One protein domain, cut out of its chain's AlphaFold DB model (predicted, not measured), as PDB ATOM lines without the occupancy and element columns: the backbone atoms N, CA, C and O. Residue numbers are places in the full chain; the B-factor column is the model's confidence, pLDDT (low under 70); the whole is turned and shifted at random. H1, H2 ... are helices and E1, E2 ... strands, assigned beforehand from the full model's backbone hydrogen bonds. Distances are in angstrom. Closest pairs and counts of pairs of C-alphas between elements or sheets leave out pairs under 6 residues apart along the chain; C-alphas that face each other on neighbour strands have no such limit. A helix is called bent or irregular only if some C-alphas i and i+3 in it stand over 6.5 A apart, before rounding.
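Overview. This is residues 46 to 57 and 265 to 364 of the 371 residues of an uncharacterized protein of Ruegeria sp. ANG-R (UniProt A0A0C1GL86). A long, bent and twisted sheet, E1 E2 E3, arches partly over a smaller sheet, E4 E5 E6, the two only partly face to face. The short helix H1 grazes the large sheet, and residues 330 to 335 stick out beyond E4 and E5. The 112 printed residues run H1 E1 E2 E3 E4 E5 E6, mostly strand; both sheets are antiparallel, in the orders E1 E2 E3 and E4 E5 E6. The whole is elongated, 57 by 29 by 24 A, and only just compact, close to loose, with a radius of gyration of the C-alphas of 15.9 A.

Along the chain. E1, residues 268 to 280, begins at C-alpha 268 (42.244, 39.553, -26.963) and spans 29.2 A. E2, 287 to 300, spans 36.3 A, and E3, 303 to 314, 31.1 A. E4 is 323 to 328, E5 340 to 345, and E6 357 to 363, ending at C-alpha 363 (36.260, 22.701, -27.245). H1 is 47 to 50.

Arrangement. E1, E2 and E3 form a meander, each strand the antiparallel neighbour of the one before, as do E4, E5 and E6. E1 bends by 78 degrees at residue 276. Within hydrogen-bond range are N 274 and O 293, 2.8 A, N 298 and O 305, 2.8 A, N 327 and O 341, 2.8 A, and N 342 and O 359, 2.8 A. The closest C-alphas of E1 and E4, Ile 268 and Val 326, are 7.7 A apart. E2 and E5 are apart. H1 only grazes the large sheet with residues 48 to 50; it is too short for an O i to N i+4 pair, and its 1 O i to N i+3 pair is not within range.

Size, cuts and confidence. The farthest C-alphas, Tyr 283 and Pro 334, are 57.1 A apart. Residues 58 to 264 are not printed; C-alphas 57 and 265 are 25.0 A apart. The links E4 to E5 and E5 to E6 are long. Mean pLDDT of the printed part is 83.0; 17 residues are under 70, among them 318 to 321.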
ATOM      1  N   SER A  46      60.187  37.709 -21.449       65.06
ATOM      2  CA  SER A  46      59.702  36.446 -20.901       65.06
ATOM      3  C   SER A  46      59.970  35.342 -21.932       65.06
ATOM      4  O   SER A  46      59.618  35.465 -23.107       65.06
ATOM      5  N   SER A  47      60.587  34.241 -21.499       68.75
ATOM      6  CA  SER A  47      60.798  33.043 -22.332       68.75
ATOM      7  C   SER A  47      59.491  32.473 -22.904       68.75
ATOM      8  O   SER A  47      59.503  31.709 -23.868       68.75
ATOM      9  N   ARG A  48      58.351  32.863 -22.317       79.50
ATOM     10  CA  ARG A  48      56.999  32.533 -22.772       79.50
ATOM     11  C   ARG A  48      56.689  33.154 -24.143       79.50
ATOM     12  O   ARG A  48      56.121  32.471 -24.985       79.50
ATOM     13  N   LEU A  49      57.090  34.405 -24.396       84.62
ATOM     14  CA  LEU A  49      56.788  35.099 -25.658       84.62
ATOM     15  C   LEU A  49      57.718  34.699 -26.804       84.62
ATOM     16  O   LEU A  49      57.280  34.630 -27.948       84.62
ATOM     17  N   SER A  50      58.984  34.374 -26.519       79.69
ATOM     18  CA  SER A  50      59.956  34.013 -27.564       79.69
ATOM     19  C   SER A  50      59.537  32.791 -28.390       79.69
ATOM     20  O   SER A  50      59.932  32.673 -29.548       79.69
ATOM     21  N   ASN A  51      58.708  31.916 -27.815       86.69
ATOM     22  CA  ASN A  51      58.204  30.701 -28.456       86.69
ATOM     23  C   ASN A  51      56.742  30.811 -28.912       86.69
ATOM     24  O   ASN A  51      56.156  29.794 -29.279       86.69
ATOM     25  N   ALA A  52      56.139  32.005 -28.886       91.75
ATOM     26  CA  ALA A  52      54.777  32.179 -29.380       91.75
ATOM     27  C   ALA A  52      54.706  31.783 -30.874       91.75
ATOM     28  O   ALA A  52      55.552  32.239 -31.663       91.75
ATOM     29  N   PRO A  53      53.754  30.918 -31.268       94.81
ATOM     30  CA  PRO A  53      53.545  30.533 -32.661       94.81
ATOM     31  C   PRO A  53      52.844  31.653 -33.442       94.81
ATOM     32  O   PRO A  53      52.233  32.540 -32.843       94.81
ATOM     33  N   LEU A  54      52.907  31.602 -34.775       94.06
ATOM     34  CA  LEU A  54      51.972  32.374 -35.606       94.06
ATOM     35  C   LEU A  54      50.538  31.900 -35.355       94.06
ATOM     36  O   LEU A  54      50.348  30.729 -35.022       94.06
ATOM     37  N   LEU A  55      49.530  32.748 -35.561       93.62
ATOM     38  CA  LEU A  55      48.120  32.363 -35.437       93.62
ATOM     39  C   LEU A  55      47.785  31.162 -36.334       93.62
ATOM     40  O   LEU A  55      47.175  30.202 -35.872       93.62
ATOM     41  N   SER A  56      48.285  31.149 -37.572       92.75
ATOM     42  CA  SER A  56      48.179  30.009 -38.500       92.75
ATOM     43  C   SER A  56      48.786  28.698 -37.977       92.75
ATOM     44  O   SER A  56      48.455  27.620 -38.466       92.75
ATOM     45  N   GLN A  57      49.669  28.770 -36.979       94.50
ATOM     46  CA  GLN A  57      50.331  27.630 -36.344       94.50
ATOM     47  C   GLN A  57      49.724  27.276 -34.976       94.50
ATOM     48  O   GLN A  57      50.103  26.259 -34.384       94.50
ATOM     49  N   ASP A 265      34.656  42.578 -21.654       51.09
ATOM     50  CA  ASP A 265      35.610  41.492 -21.670       51.09
ATOM     51  C   ASP A 265      36.273  41.557 -23.033       51.09
ATOM     52  O   ASP A 265      35.706  41.153 -24.042       51.09
ATOM     53  N   LYS A 266      37.470  42.133 -23.097       67.12
ATOM     54  CA  LYS A 266      38.305  41.990 -24.285       67.12
ATOM     55  C   LYS A 266      38.833  40.563 -24.287       67.12
ATOM     56  O   LYS A 266      39.652  40.213 -23.446       67.12
ATOM     57  N   ALA A 267      38.387  39.749 -25.241       81.88
ATOM     58  CA  ALA A 267      38.908  38.391 -25.395       81.88
ATOM     59  C   ALA A 267      40.401  38.393 -25.775       81.88
ATOM     60  O   ALA A 267      41.123  37.462 -25.435       81.88
ATOM     61  N   ILE A 268      40.866  39.436 -26.476       88.25
ATOM     62  CA  ILE A 268      42.244  39.553 -26.963       88.25
ATOM     63  C   ILE A 268      42.979  40.652 -26.206       88.25
ATOM     64  O   ILE A 268      42.599  41.825 -26.243       88.25
ATOM     65  N   ASN A 269      44.090  40.264 -25.591       88.38
ATOM     66  CA  ASN A 269      45.036  41.145 -24.937       88.38
ATOM     67  C   ASN A 269      46.271  41.320 -25.819       88.38
ATOM     68  O   ASN A 269      46.959  40.359 -26.168       88.38
ATOM     69  N   PHE A 270      46.584  42.570 -26.149       86.50
ATOM     70  CA  PHE A 270      47.885  42.916 -26.702       86.50
ATOM     71  C   PHE A 270      48.930  42.888 -25.584       86.50
ATOM     72  O   PHE A 270      48.751  43.521 -24.543       86.50
ATOM     73  N   LEU A 271      50.029  42.170 -25.804       86.94
ATOM     74  CA  LEU A 271      51.081  42.019 -24.803       86.94
ATOM     75  C   LEU A 271      52.310  42.868 -25.109       86.94
ATOM     76  O   LEU A 271      52.919  43.434 -24.200       86.94
ATOM     77  N   ARG A 272      52.743  42.883 -26.374       85.50
ATOM     78  CA  ARG A 272      54.051  43.418 -26.765       85.50
ATOM     79  C   ARG A 272      54.140  43.623 -28.272       85.50
ATOM     80  O   ARG A 272      53.577  42.846 -29.031       85.50
ATOM     81  N   PHE A 273      54.936  44.601 -28.697       85.62
ATOM     82  CA  PHE A 273      55.344  44.778 -30.088       85.62
ATOM     83  C   PHE A 273      56.865  44.872 -30.170       85.62
ATOM     84  O   PHE A 273      57.463  45.712 -29.506       85.62
ATOM     85  N   ASP A 274      57.472  44.018 -30.986       86.06
ATOM     86  CA  ASP A 274      58.902  44.023 -31.272       86.06
ATOM     87  C   ASP A 274      59.149  44.649 -32.640       86.06
ATOM     88  O   ASP A 274      58.949  44.016 -33.681       86.06
ATOM     89  N   LYS A 275      59.594  45.909 -32.633       86.69
ATOM     90  CA  LYS A 275      59.955  46.648 -33.848       86.69
ATOM     91  C   LYS A 275      61.123  45.961 -34.560       86.69
ATOM     92  O   LYS A 275      62.178  45.744 -33.970       86.69
ATOM     93  N   THR A 276      60.963  45.694 -35.854       85.69
ATOM     94  CA  THR A 276      62.022  45.150 -36.720       85.69
ATOM     95  C   THR A 276      62.434  46.131 -37.811       85.69
ATOM     96  O   THR A 276      63.606  46.178 -38.184       85.69
ATOM     97  N   SER A 277      61.507  46.951 -38.308       85.56
ATOM     98  CA  SER A 277      61.779  47.971 -39.321       85.56
ATOM     99  C   SER A 277      60.768  49.121 -39.256       85.56
ATOM    100  O   SER A 277      59.980  49.239 -38.317       85.56
ATOM    101  N   TYR A 278      60.821  50.019 -40.237       84.69
ATOM    102  CA  TYR A 278      59.889  51.126 -40.371       84.69
ATOM    103  C   TYR A 278      59.656  51.464 -41.846       84.69
ATOM    104  O   TYR A 278      60.479  51.156 -42.708       84.69
ATOM    105  N   ILE A 279      58.533  52.121 -42.119       82.88
ATOM    106  CA  ILE A 279      58.188  52.707 -43.417       82.88
ATOM    107  C   ILE A 279      58.211  54.226 -43.249       82.88
ATOM    108  O   ILE A 279      57.760  54.735 -42.224       82.88
ATOM    109  N   THR A 280      58.733  54.954 -44.235       81.25
ATOM    110  CA  THR A 280      58.684  56.423 -44.282       81.25
ATOM    111  C   THR A 280      57.736  56.895 -45.384       81.25
ATOM    112  O   THR A 280      57.451  56.164 -46.335       81.25
ATOM    113  N   TYR A 281      57.243  58.133 -45.286       75.81
ATOM    114  CA  TYR A 281      56.595  58.775 -46.435       75.81
ATOM    115  C   TYR A 281      57.621  59.094 -47.525       75.81
ATOM    116  O   TYR A 281      58.768  59.440 -47.221       75.81
ATOM    117  N   ALA A 282      57.185  59.057 -48.789       63.91
ATOM    118  CA  ALA A 282      57.993  59.500 -49.922       63.91
ATOM    119  C   ALA A 282      58.565  60.905 -49.656       63.91
ATOM    120  O   ALA A 282      57.840  61.809 -49.242       63.91
ATOM    121  N   TYR A 283      59.871  61.070 -49.884       73.19
ATOM    122  CA  TYR A 283      60.627  62.313 -49.659       73.19
ATOM    123  C   TYR A 283      60.778  62.765 -48.194       73.19
ATOM    124  O   TYR A 283      61.264  63.868 -47.948       73.19
ATOM    125  N   SER A 284      60.444  61.915 -47.215       74.56
ATOM    126  CA  SER A 284      60.764  62.145 -45.803       74.56
ATOM    127  C   SER A 284      61.604  60.998 -45.233       74.56
ATOM    128  O   SER A 284      61.395  59.831 -45.561       74.56
ATOM    129  N   TYR A 285      62.535  61.327 -44.339       75.38
ATOM    130  CA  TYR A 285      63.245  60.343 -43.512       75.38
ATOM    131  C   TYR A 285      62.527  60.085 -42.180       75.38
ATOM    132  O   TYR A 285      63.087  59.440 -41.299       75.38
ATOM    133  N   ILE A 286      61.310  60.612 -42.021       77.12
ATOM    134  CA  ILE A 286      60.509  60.472 -40.807       77.12
ATOM    135  C   ILE A 286      59.685  59.191 -40.947       77.12
ATOM    136  O   ILE A 286      58.911  59.071 -41.904       77.12
ATOM    137  N   PRO A 287      59.831  58.227 -40.026       78.88
ATOM    138  CA  PRO A 287      58.999  57.036 -40.030       78.88
ATOM    139  C   PRO A 287      57.532  57.401 -39.880       78.88
ATOM    140  O   PRO A 287      57.160  58.154 -38.986       78.88
ATOM    141  N   SER A 288      56.701  56.874 -40.768       82.44
ATOM    142  CA  SER A 288      55.245  56.965 -40.698       82.44
ATOM    143  C   SER A 288      54.655  55.745 -40.008       82.44
ATOM    144  O   SER A 288      53.726  55.883 -39.217       82.44
ATOM    145  N   TYR A 289      55.252  54.573 -40.236       85.69
ATOM    146  CA  TYR A 289      54.839  53.321 -39.616       85.69
ATOM    147  C   TYR A 289      56.035  52.558 -39.073       85.69
ATOM    148  O   TYR A 289      57.093  52.500 -39.701       85.69
ATOM    149  N   LEU A 290      55.847  51.934 -37.919       86.69
ATOM    150  CA  LEU A 290      56.762  50.956 -37.355       86.69
ATOM    151  C   LEU A 290      56.253  49.571 -37.738       86.69
ATOM    152  O   LEU A 290      55.074  49.284 -37.551       86.69
ATOM    153  N   ILE A 291      57.140  48.731 -38.262       86.69
ATOM    154  CA  ILE A 291      56.839  47.354 -38.656       86.69
ATOM    155  C   ILE A 291      57.552  46.417 -37.692       86.69
ATOM    156  O   ILE A 291      58.707  46.643 -37.320       86.69
ATOM    157  N   GLY A 292      56.860  45.371 -37.264       88.62
ATOM    158  CA  GLY A 292      57.366  44.494 -36.224       88.62
ATOM    159  C   GLY A 292      56.515  43.255 -36.018       88.62
ATOM    160  O   GLY A 292      55.662  42.923 -36.837       88.62
ATOM    161  N   THR A 293      56.783  42.565 -34.918       90.06
ATOM    162  CA  THR A 293      56.000  41.419 -34.447       90.06
ATOM    163  C   THR A 293      55.157  41.851 -33.255       90.06
ATOM    164  O   THR A 293      55.716  42.241 -32.232       90.06
ATOM    165  N   ALA A 294      53.836  41.784 -33.369       89.12
ATOM    166  CA  ALA A 294      52.928  41.941 -32.242       89.12
ATOM    167  C   ALA A 294      52.660  40.582 -31.587       89.12
ATOM    168  O   ALA A 294      52.542  39.566 -32.268       89.12
ATOM    169  N   PHE A 295      52.572  40.571 -30.262       91.19
ATOM    170  CA  PHE A 295      52.275  39.402 -29.447       91.19
ATOM    171  C   PHE A 295      50.930  39.588 -28.764       91.19
ATOM    172  O   PHE A 295      50.671  40.627 -28.149       91.19
ATOM    173  N   TYR A 296      50.126  38.539 -28.830       91.75
ATOM    174  CA  TYR A 296      48.748  38.517 -28.384       91.75
ATOM    175  C   TYR A 296      48.510  37.362 -27.421       91.75
ATOM    176  O   TYR A 296      49.139  36.305 -27.516       91.75
ATOM    177  N   GLU A 297      47.570  37.569 -26.509       92.88
ATOM    178  CA  GLU A 297      46.972  36.531 -25.684       92.88
ATOM    179  C   GLU A 297      45.466  36.556 -25.905       92.88
ATOM    180  O   GLU A 297      44.822  37.578 -25.685       92.88
ATOM    181  N   LEU A 298      44.915  35.439 -26.362       92.62
ATOM    182  CA  LEU A 298      43.482  35.209 -26.354       92.62
ATOM    183  C   LEU A 298      43.125  34.475 -25.061       92.62
ATOM    184  O   LEU A 298      43.624  33.374 -24.837       92.62
ATOM    185  N   ASP A 299      42.262  35.068 -24.242       89.94
ATOM    186  CA  ASP A 299      41.692  34.418 -23.062       89.94
ATOM    187  C   ASP A 299      40.316  33.836 -23.407       89.94
ATOM    188  O   ASP A 299      39.396  34.542 -23.841       89.94
ATOM    189  N   ILE A 300      40.182  32.523 -23.226       87.88
ATOM    190  CA  ILE A 300      38.905  31.826 -23.319       87.88
ATOM    191  C   ILE A 300      38.645  31.117 -21.996       87.88
ATOM    192  O   ILE A 300      39.212  30.058 -21.725       87.88
ATOM    193  N   ASN A 301      37.741  31.675 -21.189       85.44
ATOM    194  CA  ASN A 301      37.316  31.093 -19.914       85.44
ATOM    195  C   ASN A 301      38.506  30.769 -18.976       85.44
ATOM    196  O   ASN A 301      38.504  29.744 -18.293       85.44
ATOM    197  N   GLY A 302      39.530  31.629 -18.952       86.44
ATOM    198  CA  GLY A 302      40.749  31.478 -18.154       86.44
ATOM    199  C   GLY A 302      41.861  30.666 -18.828       86.44
ATOM    200  O   GLY A 302      42.919  30.468 -18.226       86.44
ATOM    201  N   ASP A 303      41.647  30.180 -20.053       89.56
ATOM    202  CA  ASP A 303      42.660  29.492 -20.849       89.56
ATOM    203  C   ASP A 303      43.368  30.481 -21.784       89.56
ATOM    204  O   ASP A 303      42.792  30.976 -22.754       89.56
ATOM    205  N   ALA A 304      44.626  30.782 -21.464       90.56
ATOM    206  CA  ALA A 304      45.417  31.802 -22.135       90.56
ATOM    207  C   ALA A 304      46.209  31.232 -23.322       90.56
ATOM    208  O   ALA A 304      47.200  30.510 -23.154       90.56
ATOM    209  N   ILE A 305      45.819  31.626 -24.532       92.44
ATOM    210  CA  ILE A 305      46.395  31.160 -25.794       92.44
ATOM    211  C   ILE A 305      47.257  32.262 -26.390       92.44
ATOM    212  O   ILE A 305      46.763  33.313 -26.794       92.44
ATOM    213  N   LEU A 306      48.562  32.012 -26.463       93.69
ATOM    214  CA  LEU A 306      49.513  32.963 -27.022       93.69
ATOM    215  C   LEU A 306      49.712  32.758 -28.515       93.69
ATOM    216  O   LEU A 306      49.900  31.632 -28.975       93.69
ATOM    217  N   PHE A 307      49.791  33.866 -29.238       94.19
ATOM    218  CA  PHE A 307      50.206  33.889 -30.633       94.19
ATOM    219  C   PHE A 307      50.915  35.199 -30.960       94.19
ATOM    220  O   PHE A 307      50.904  36.153 -30.180       94.19
ATOM    221  N   LYS A 308      51.584  35.233 -32.106       93.50
ATOM    222  CA  LYS A 308      52.237  36.430 -32.624       93.50
ATOM    223  C   LYS A 308      51.879  36.632 -34.081       93.50
ATOM    224  O   LYS A 308      51.649  35.663 -34.788       93.50
ATOM    225  N   GLU A 309      51.896  37.876 -34.520       92.06
ATOM    226  CA  GLU A 309      51.657  38.231 -35.912       92.06
ATOM    227  C   GLU A 309      52.549  39.383 -36.341       92.06
ATOM    228  O   GLU A 309      53.005  40.193 -35.526       92.06
ATOM    229  N   LYS A 310      52.798  39.467 -37.645       90.12
ATOM    230  CA  LYS A 310      53.440  40.648 -38.204       90.12
ATOM    231  C   LYS A 310      52.445  41.806 -38.180       90.12
ATOM    232  O   LYS A 310      51.288  41.668 -38.556       90.12
ATOM    233  N   SER A 311      52.910  42.955 -37.711       88.12
ATOM    234  CA  SER A 311      52.064  44.084 -37.335       88.12
ATOM    235  C   SER A 311      52.666  45.404 -37.796       88.12
ATOM    236  O   SER A 311      53.878  45.511 -38.037       88.12
ATOM    237  N   ALA A 312      51.806  46.412 -37.908       85.88
ATOM    238  CA  ALA A 312      52.193  47.789 -38.132       85.88
ATOM    239  C   ALA A 312      51.464  48.712 -37.149       85.88
ATOM    240  O   ALA A 312      50.274  48.545 -36.892       85.88
ATOM    241  N   ARG A 313      52.163  49.734 -36.656       84.56
ATOM    242  CA  ARG A 313      51.550  50.849 -35.922       84.56
ATOM    243  C   ARG A 313      52.071  52.183 -36.443       84.56
ATOM    244  O   ARG A 313      53.223  52.232 -36.893       84.56
ATOM    245  N   PRO A 314      51.287  53.271 -36.401       82.94
ATOM    246  CA  PRO A 314      51.804  54.598 -36.705       82.94
ATOM    247  C   PRO A 314      52.968  54.943 -35.768       82.94
ATOM    248  O   PRO A 314      52.945  54.603 -34.589       82.94
ATOM    249  N   SER A 315      53.984  55.649 -36.258       79.62
ATOM    250  CA  SER A 315      55.135  56.061 -35.430       79.62
ATOM    251  C   SER A 315      54.773  57.024 -34.290       79.62
ATOM    252  O   SER A 315      55.550  57.209 -33.352       79.62
ATOM    253  N   THR A 316      53.597  57.646 -34.378       73.19
ATOM    254  CA  THR A 316      53.074  58.634 -33.431       73.19
ATOM    255  C   THR A 316      51.956  58.097 -32.538       73.19
ATOM    256  O   THR A 316      51.510  58.826 -31.654       73.19
ATOM    257  N   ALA A 317      51.500  56.857 -32.747       70.06
ATOM    258  CA  ALA A 317      50.392  56.264 -32.006       70.06
ATOM    259  C   ALA A 317      50.792  54.923 -31.380       70.06
ATOM    260  O   ALA A 317      51.672  54.215 -31.870       70.06
ATOM    261  N   PHE A 318      50.120  54.571 -30.286       66.94
ATOM    262  CA  PHE A 318      50.250  53.251 -29.665       66.94
ATOM    263  C   PHE A 318      49.275  52.229 -30.257       66.94
ATOM    264  O   PHE A 318      49.422  51.042 -29.982       66.94
ATOM    265  N   ASP A 319      48.328  52.682 -31.080       69.88
ATOM    266  CA  ASP A 319      47.317  51.829 -31.691       69.88
ATOM    267  C   ASP A 319      47.898  51.046 -32.871       69.88
ATOM    268  O   ASP A 319      48.627  51.579 -33.715       69.88
ATOM    269  N   HIS A 320      47.557  49.767 -32.916       67.75
ATOM    270  CA  HIS A 320      47.915  48.856 -33.993       67.75
ATOM    271  C   HIS A 320      46.904  48.954 -35.135       67.75
ATOM    272  O   HIS A 320      45.773  49.398 -34.938       67.75
ATOM    273  N   LEU A 321      47.332  48.581 -36.339       67.25
ATOM    274  CA  LEU A 321      46.530  48.776 -37.549       67.25
ATOM    275  C   LEU A 321      45.886  47.491 -38.070       67.25
ATOM    276  O   LEU A 321      45.020  47.551 -38.941       67.25
ATOM    277  N   GLU A 322      46.316  46.334 -37.582       71.12
ATOM    278  CA  GLU A 322      45.606  45.078 -37.779       71.12
ATOM    279  C   GLU A 322      44.274  45.057 -37.026       71.12
ATOM    280  O   GLU A 322      44.123  45.633 -35.948       71.12
ATOM    281  N   SER A 323      43.312  44.341 -37.597       79.88
ATOM    282  CA  SER A 323      42.031  44.068 -36.964       79.88
ATOM    283  C   SER A 323      42.021  42.619 -36.494       79.88
ATOM    284  O   SER A 323      42.214  41.699 -37.293       79.88
ATOM    285  N   ILE A 324      41.824  42.419 -35.190       86.56
ATOM    286  CA  ILE A 324      41.560  41.100 -34.620       86.56
ATOM    287  C   ILE A 324      40.250  41.176 -33.854       86.56
ATOM    288  O   ILE A 324      40.138  41.944 -32.898       86.56
ATOM    289  N   SER A 325      39.282  40.359 -34.255       87.81
ATOM    290  CA  SER A 325      37.956  40.331 -33.644       87.81
ATOM    291  C   SER A 325      37.577  38.908 -33.279       87.81
ATOM    292  O   SER A 325      37.771  37.986 -34.068       87.81
ATOM    293  N   VAL A 326      37.012  38.733 -32.087       91.19
ATOM    294  CA  VAL A 326      36.452  37.455 -31.639       91.19
ATOM    295  C   VAL A 326      34.946  37.596 -31.605       91.19
ATOM    296  O   VAL A 326      34.436  38.474 -30.922       91.19
ATOM    297  N   PHE A 327      34.242  36.736 -32.322       89.75
ATOM    298  CA  PHE A 327      32.790  36.691 -32.375       89.75
ATOM    299  C   PHE A 327      32.282  35.489 -31.590       89.75
ATOM    300  O   PHE A 327      32.829  34.389 -31.712       89.75
ATOM    301  N   GLN A 328      31.221  35.686 -30.812       87.88
ATOM    302  CA  GLN A 328      30.593  34.615 -30.041       87.88
ATOM    303  C   GLN A 328      29.071  34.795 -29.962       87.88
ATOM    304  O   GLN A 328      28.570  35.918 -30.104       87.88
ATOM    305  N   PRO A 329      28.313  33.711 -29.737       84.19
ATOM    306  CA  PRO A 329      26.893  33.785 -29.416       84.19
ATOM    307  C   PRO A 329      26.607  34.596 -28.148       84.19
ATOM    308  O   PRO A 329      27.441  34.658 -27.245       84.19
ATOM    309  N   PRO A 330      25.407  35.186 -28.029       77.44
ATOM    310  CA  PRO A 330      24.981  35.797 -26.777       77.44
ATOM    311  C   PRO A 330      24.941  34.771 -25.623       77.44
ATOM    312  O   PRO A 330      24.370  33.698 -25.827       77.44
ATOM    313  N   PRO A 331      25.368  35.128 -24.393       75.62
ATOM    314  CA  PRO A 331      25.436  34.206 -23.241       75.62
ATOM    315  C   PRO A 331      24.111  33.556 -22.808       75.62
ATOM    316  O   PRO A 331      24.069  32.696 -21.937       75.62
ATOM    317  N   LYS A 332      22.976  33.998 -23.364       79.69
ATOM    318  CA  LYS A 332      21.655  33.405 -23.093       79.69
ATOM    319  C   LYS A 332      21.448  32.049 -23.786       79.69
ATOM    320  O   LYS A 332      20.378  31.464 -23.628       79.69
ATOM    321  N   PHE A 333      22.419  31.571 -24.570       77.44
ATOM    322  CA  PHE A 333      22.348  30.322 -25.327       77.44
ATOM    323  C   PHE A 333      23.355  29.288 -24.785       77.44
ATOM    324  O   PHE A 333      24.455  29.173 -25.315       77.44
ATOM    325  N   PRO A 334      22.965  28.461 -23.795       60.28
ATOM    326  CA  PRO A 334      23.893  27.654 -22.988       60.28
ATOM    327  C   PRO A 334      24.663  26.572 -23.761       60.28
ATOM    328  O   PRO A 334      25.668  26.066 -23.280       60.28
ATOM    329  N   ASN A 335      24.197  26.193 -24.954       64.00
ATOM    330  CA  ASN A 335      24.854  25.189 -25.799       64.00
ATOM    331  C   ASN A 335      25.806  25.814 -26.833       64.00
ATOM    332  O   ASN A 335      26.301  25.104 -27.705       64.00
ATOM    333  N   ALA A 336      25.990  27.136 -26.796       64.06
ATOM    334  CA  ALA A 336      26.674  27.909 -27.826       64.06
ATOM    335  C   ALA A 336      27.878  28.704 -27.276       64.06
ATOM    336  O   ALA A 336      28.656  29.243 -28.062       64.06
ATOM    337  N   ASP A 337      28.038  28.755 -25.949       63.62
ATOM    338  CA  ASP A 337      28.997  29.624 -25.247       63.62
ATOM    339  C   ASP A 337      30.471  29.253 -25.492       63.62
ATOM    340  O   ASP A 337      31.368  30.087 -25.337       63.62
ATOM    341  N   ASP A 338      30.729  28.021 -25.935       84.50
ATOM    342  CA  ASP A 338      32.087  27.508 -26.133       84.50
ATOM    343  C   ASP A 338      32.602  27.621 -27.578       84.50
ATOM    344  O   ASP A 338      33.775  27.346 -27.844       84.50
ATOM    345  N   ILE A 339      31.746  28.024 -28.524       91.38
ATOM    346  CA  ILE A 339      32.134  28.225 -29.922       91.38
ATOM    347  C   ILE A 339      32.409  29.699 -30.175       91.38
ATOM    348  O   ILE A 339      31.568  30.565 -29.930       91.38
ATOM    349  N   ARG A 340      33.585  29.979 -30.735       93.00
ATOM    350  CA  ARG A 340      34.013  31.332 -31.084       93.00
ATOM    351  C   ARG A 340      34.603  31.369 -32.477       93.00
ATOM    352  O   ARG A 340      35.123  30.375 -32.978       93.00
ATOM    353  N   PHE A 341      34.566  32.545 -33.079       94.25
ATOM    354  CA  PHE A 341      35.196  32.796 -34.364       94.25
ATOM    355  C   PHE A 341      36.193  33.932 -34.217       94.25
ATOM    356  O   PHE A 341      35.815  35.014 -33.789       94.25
ATOM    357  N   LEU A 342      37.455  33.700 -34.561       94.00
ATOM    358  CA  LEU A 342      38.486  34.731 -34.558       94.00
ATOM    359  C   LEU A 342      38.764  35.146 -35.999       94.00
ATOM    360  O   LEU A 342      39.197  34.332 -36.808       94.00
ATOM    361  N   LEU A 343      38.503  36.409 -36.316       91.12
ATOM    362  CA  LEU A 343      38.879  37.026 -37.581       91.12
ATOM    363  C   LEU A 343      40.187  37.780 -37.377       91.12
ATOM    364  O   LEU A 343      40.252  38.666 -36.525       91.12
ATOM    365  N   PHE A 344      41.204  37.440 -38.161       88.75
ATOM    366  CA  PHE A 344      42.439  38.204 -38.243       88.75
ATOM    367  C   PHE A 344      42.560  38.835 -39.617       88.75
ATOM    368  O   PHE A 344      42.586  38.132 -40.625       88.75
ATOM    369  N   HIS A 345      42.683  40.157 -39.639       85.19
ATOM    370  CA  HIS A 345      42.929  40.906 -40.852       85.19
ATOM    371  C   HIS A 345      44.167  41.809 -40.687       85.19
ATOM    372  O   HIS A 345      44.133  42.776 -39.916       85.19
ATOM    373  N   PRO A 346      45.279  41.524 -41.389       81.12
ATOM    374  CA  PRO A 346      46.494  42.314 -41.272       81.12
ATOM    375  C   PRO A 346      46.350  43.655 -41.996       81.12
ATOM    376  O   PRO A 346      45.754  43.738 -43.069       81.12
ATOM    377  N   PHE A 347      46.996  44.693 -41.460       73.31
ATOM    378  CA  PHE A 347      46.995  46.048 -42.031       73.31
ATOM    379  C   PHE A 347      47.402  46.111 -43.514       73.31
ATOM    380  O   PHE A 347      46.865  46.893 -44.296       73.31
ATOM    381  N   CYS A 348      48.382  45.299 -43.913       70.25
ATOM    382  CA  CYS A 348      48.829  45.173 -45.296       70.25
ATOM    383  C   CYS A 348      49.046  43.703 -45.646       70.25
ATOM    384  O   CYS A 348      49.357  42.883 -44.784       70.25
ATOM    385  N   SER A 349      49.022  43.382 -46.941       67.50
ATOM    386  CA  SER A 349      49.453  42.066 -47.441       67.50
ATOM    387  C   SER A 349      50.883  41.719 -47.012       67.50
ATOM    388  O   SER A 349      51.194  40.562 -46.763       67.50
ATOM    389  N   CYS A 350      51.739  42.730 -46.844       66.44
ATOM    390  CA  CYS A 350      53.103  42.589 -46.348       66.44
ATOM    391  C   CYS A 350      53.218  42.150 -44.878       66.44
ATOM    392  O   CYS A 350      54.315  41.789 -44.441       66.44
ATOM    393  N   ALA A 351      52.114  42.200 -44.134       65.19
ATOM    394  CA  ALA A 351      51.982  41.803 -42.740       65.19
ATOM    395  C   ALA A 351      51.191  40.491 -42.576       65.19
ATOM    396  O   ALA A 351      51.001  40.042 -41.455       65.19
ATOM    397  N   SER A 352      50.766  39.850 -43.672       68.25
ATOM    398  CA  SER A 352      50.192  38.503 -43.622       68.25
ATOM    399  C   SER A 352      51.301  37.458 -43.736       68.25
ATOM    400  O   SER A 352      51.940  37.347 -44.782       68.25
ATOM    401  N   GLU A 353      51.518  36.665 -42.686       78.06
ATOM    402  CA  GLU A 353      52.369  35.463 -42.738       78.06
ATOM    403  C   GLU A 353      51.528  34.188 -42.933       78.06
ATOM    404  O   GLU A 353      51.826  33.127 -42.390       78.06
ATOM    405  N   GLY A 354      50.448  34.297 -43.719       83.12
ATOM    406  CA  GLY A 354      49.503  33.200 -43.964       83.12
ATOM    407  C   GLY A 354      48.427  33.049 -42.889       83.12
ATOM    408  O   GLY A 354      47.689  32.069 -42.912       83.12
ATOM    409  N   SER A 355      48.332  34.006 -41.964       90.00
ATOM    410  CA  SER A 355      47.322  34.008 -40.905       90.00
ATOM    411  C   SER A 355      46.040  34.787 -41.253       90.00
ATOM    412  O   SER A 355      45.078  34.705 -40.501       90.00
ATOM    413  N   ASP A 356      46.007  35.568 -42.346       88.81
ATOM    414  CA  ASP A 356      44.823  36.364 -42.756       88.81
ATOM    415  C   ASP A 356      43.608  35.450 -42.980       88.81
ATOM    416  O   ASP A 356      43.666  34.528 -43.800       88.81
ATOM    417  N   GLY A 357      42.518  35.708 -42.259       89.88
ATOM    418  CA  GLY A 357      41.268  34.976 -42.405       89.88
ATOM    419  C   GLY A 357      40.537  34.685 -41.099       89.88
ATOM    420  O   GLY A 357      40.766  35.289 -40.048       89.88
ATOM    421  N   LEU A 358      39.607  33.743 -41.200       92.19
ATOM    422  CA  LEU A 358      38.671  33.347 -40.167       92.19
ATOM    423  C   LEU A 358      39.048  31.986 -39.581       92.19
ATOM    424  O   LEU A 358      39.225  30.997 -40.300       92.19
ATOM    425  N   TYR A 359      39.080  31.935 -38.256       95.00
ATOM    426  CA  TYR A 359      39.345  30.749 -37.460       95.00
ATOM    427  C   TYR A 359      38.117  30.388 -36.635       95.00
ATOM    428  O   TYR A 359      37.528  31.247 -35.984       95.00
ATOM    429  N   LEU A 360      37.767  29.109 -36.619       95.38
ATOM    430  CA  LEU A 360      36.830  28.528 -35.672       95.38
ATOM    431  C   LEU A 360      37.593  28.042 -34.441       95.38
ATOM    432  O   LEU A 360      38.567  27.296 -34.559       95.38
ATOM    433  N   ILE A 361      37.110  28.428 -33.268       94.88
ATOM    434  CA  ILE A 361      37.614  27.979 -31.979       94.88
ATOM    435  C   ILE A 361      36.503  27.200 -31.291       94.88
ATOM    436  O   ILE A 361      35.379  27.691 -31.165       94.88
ATOM    437  N   ARG A 362      36.814  25.978 -30.869       93.00
ATOM    438  CA  ARG A 362      35.850  25.063 -30.250       93.00
ATOM    439  C   ARG A 362      36.505  24.225 -29.151       93.00
ATOM    440  O   ARG A 362      37.736  24.095 -29.164       93.00
ATOM    441  N   PRO A 363      35.730  23.634 -28.226       91.56
ATOM    442  CA  PRO A 363      36.260  22.701 -27.245       91.56
ATOM    443  C   PRO A 363      36.994  21.542 -27.905       91.56
ATOM    444  O   PRO A 363      36.530  20.962 -28.887       91.56
ATOM    445  N   ARG A 364      38.129  21.163 -27.328       89.38
ATOM    446  CA  ARG A 364      38.864  19.981 -27.747       89.38
ATOM    447  C   ARG A 364      38.111  18.738 -27.286       89.38
ATOM    448  O   ARG A 364      37.987  18.478 -26.090       89.38
TER     449      ARG A 364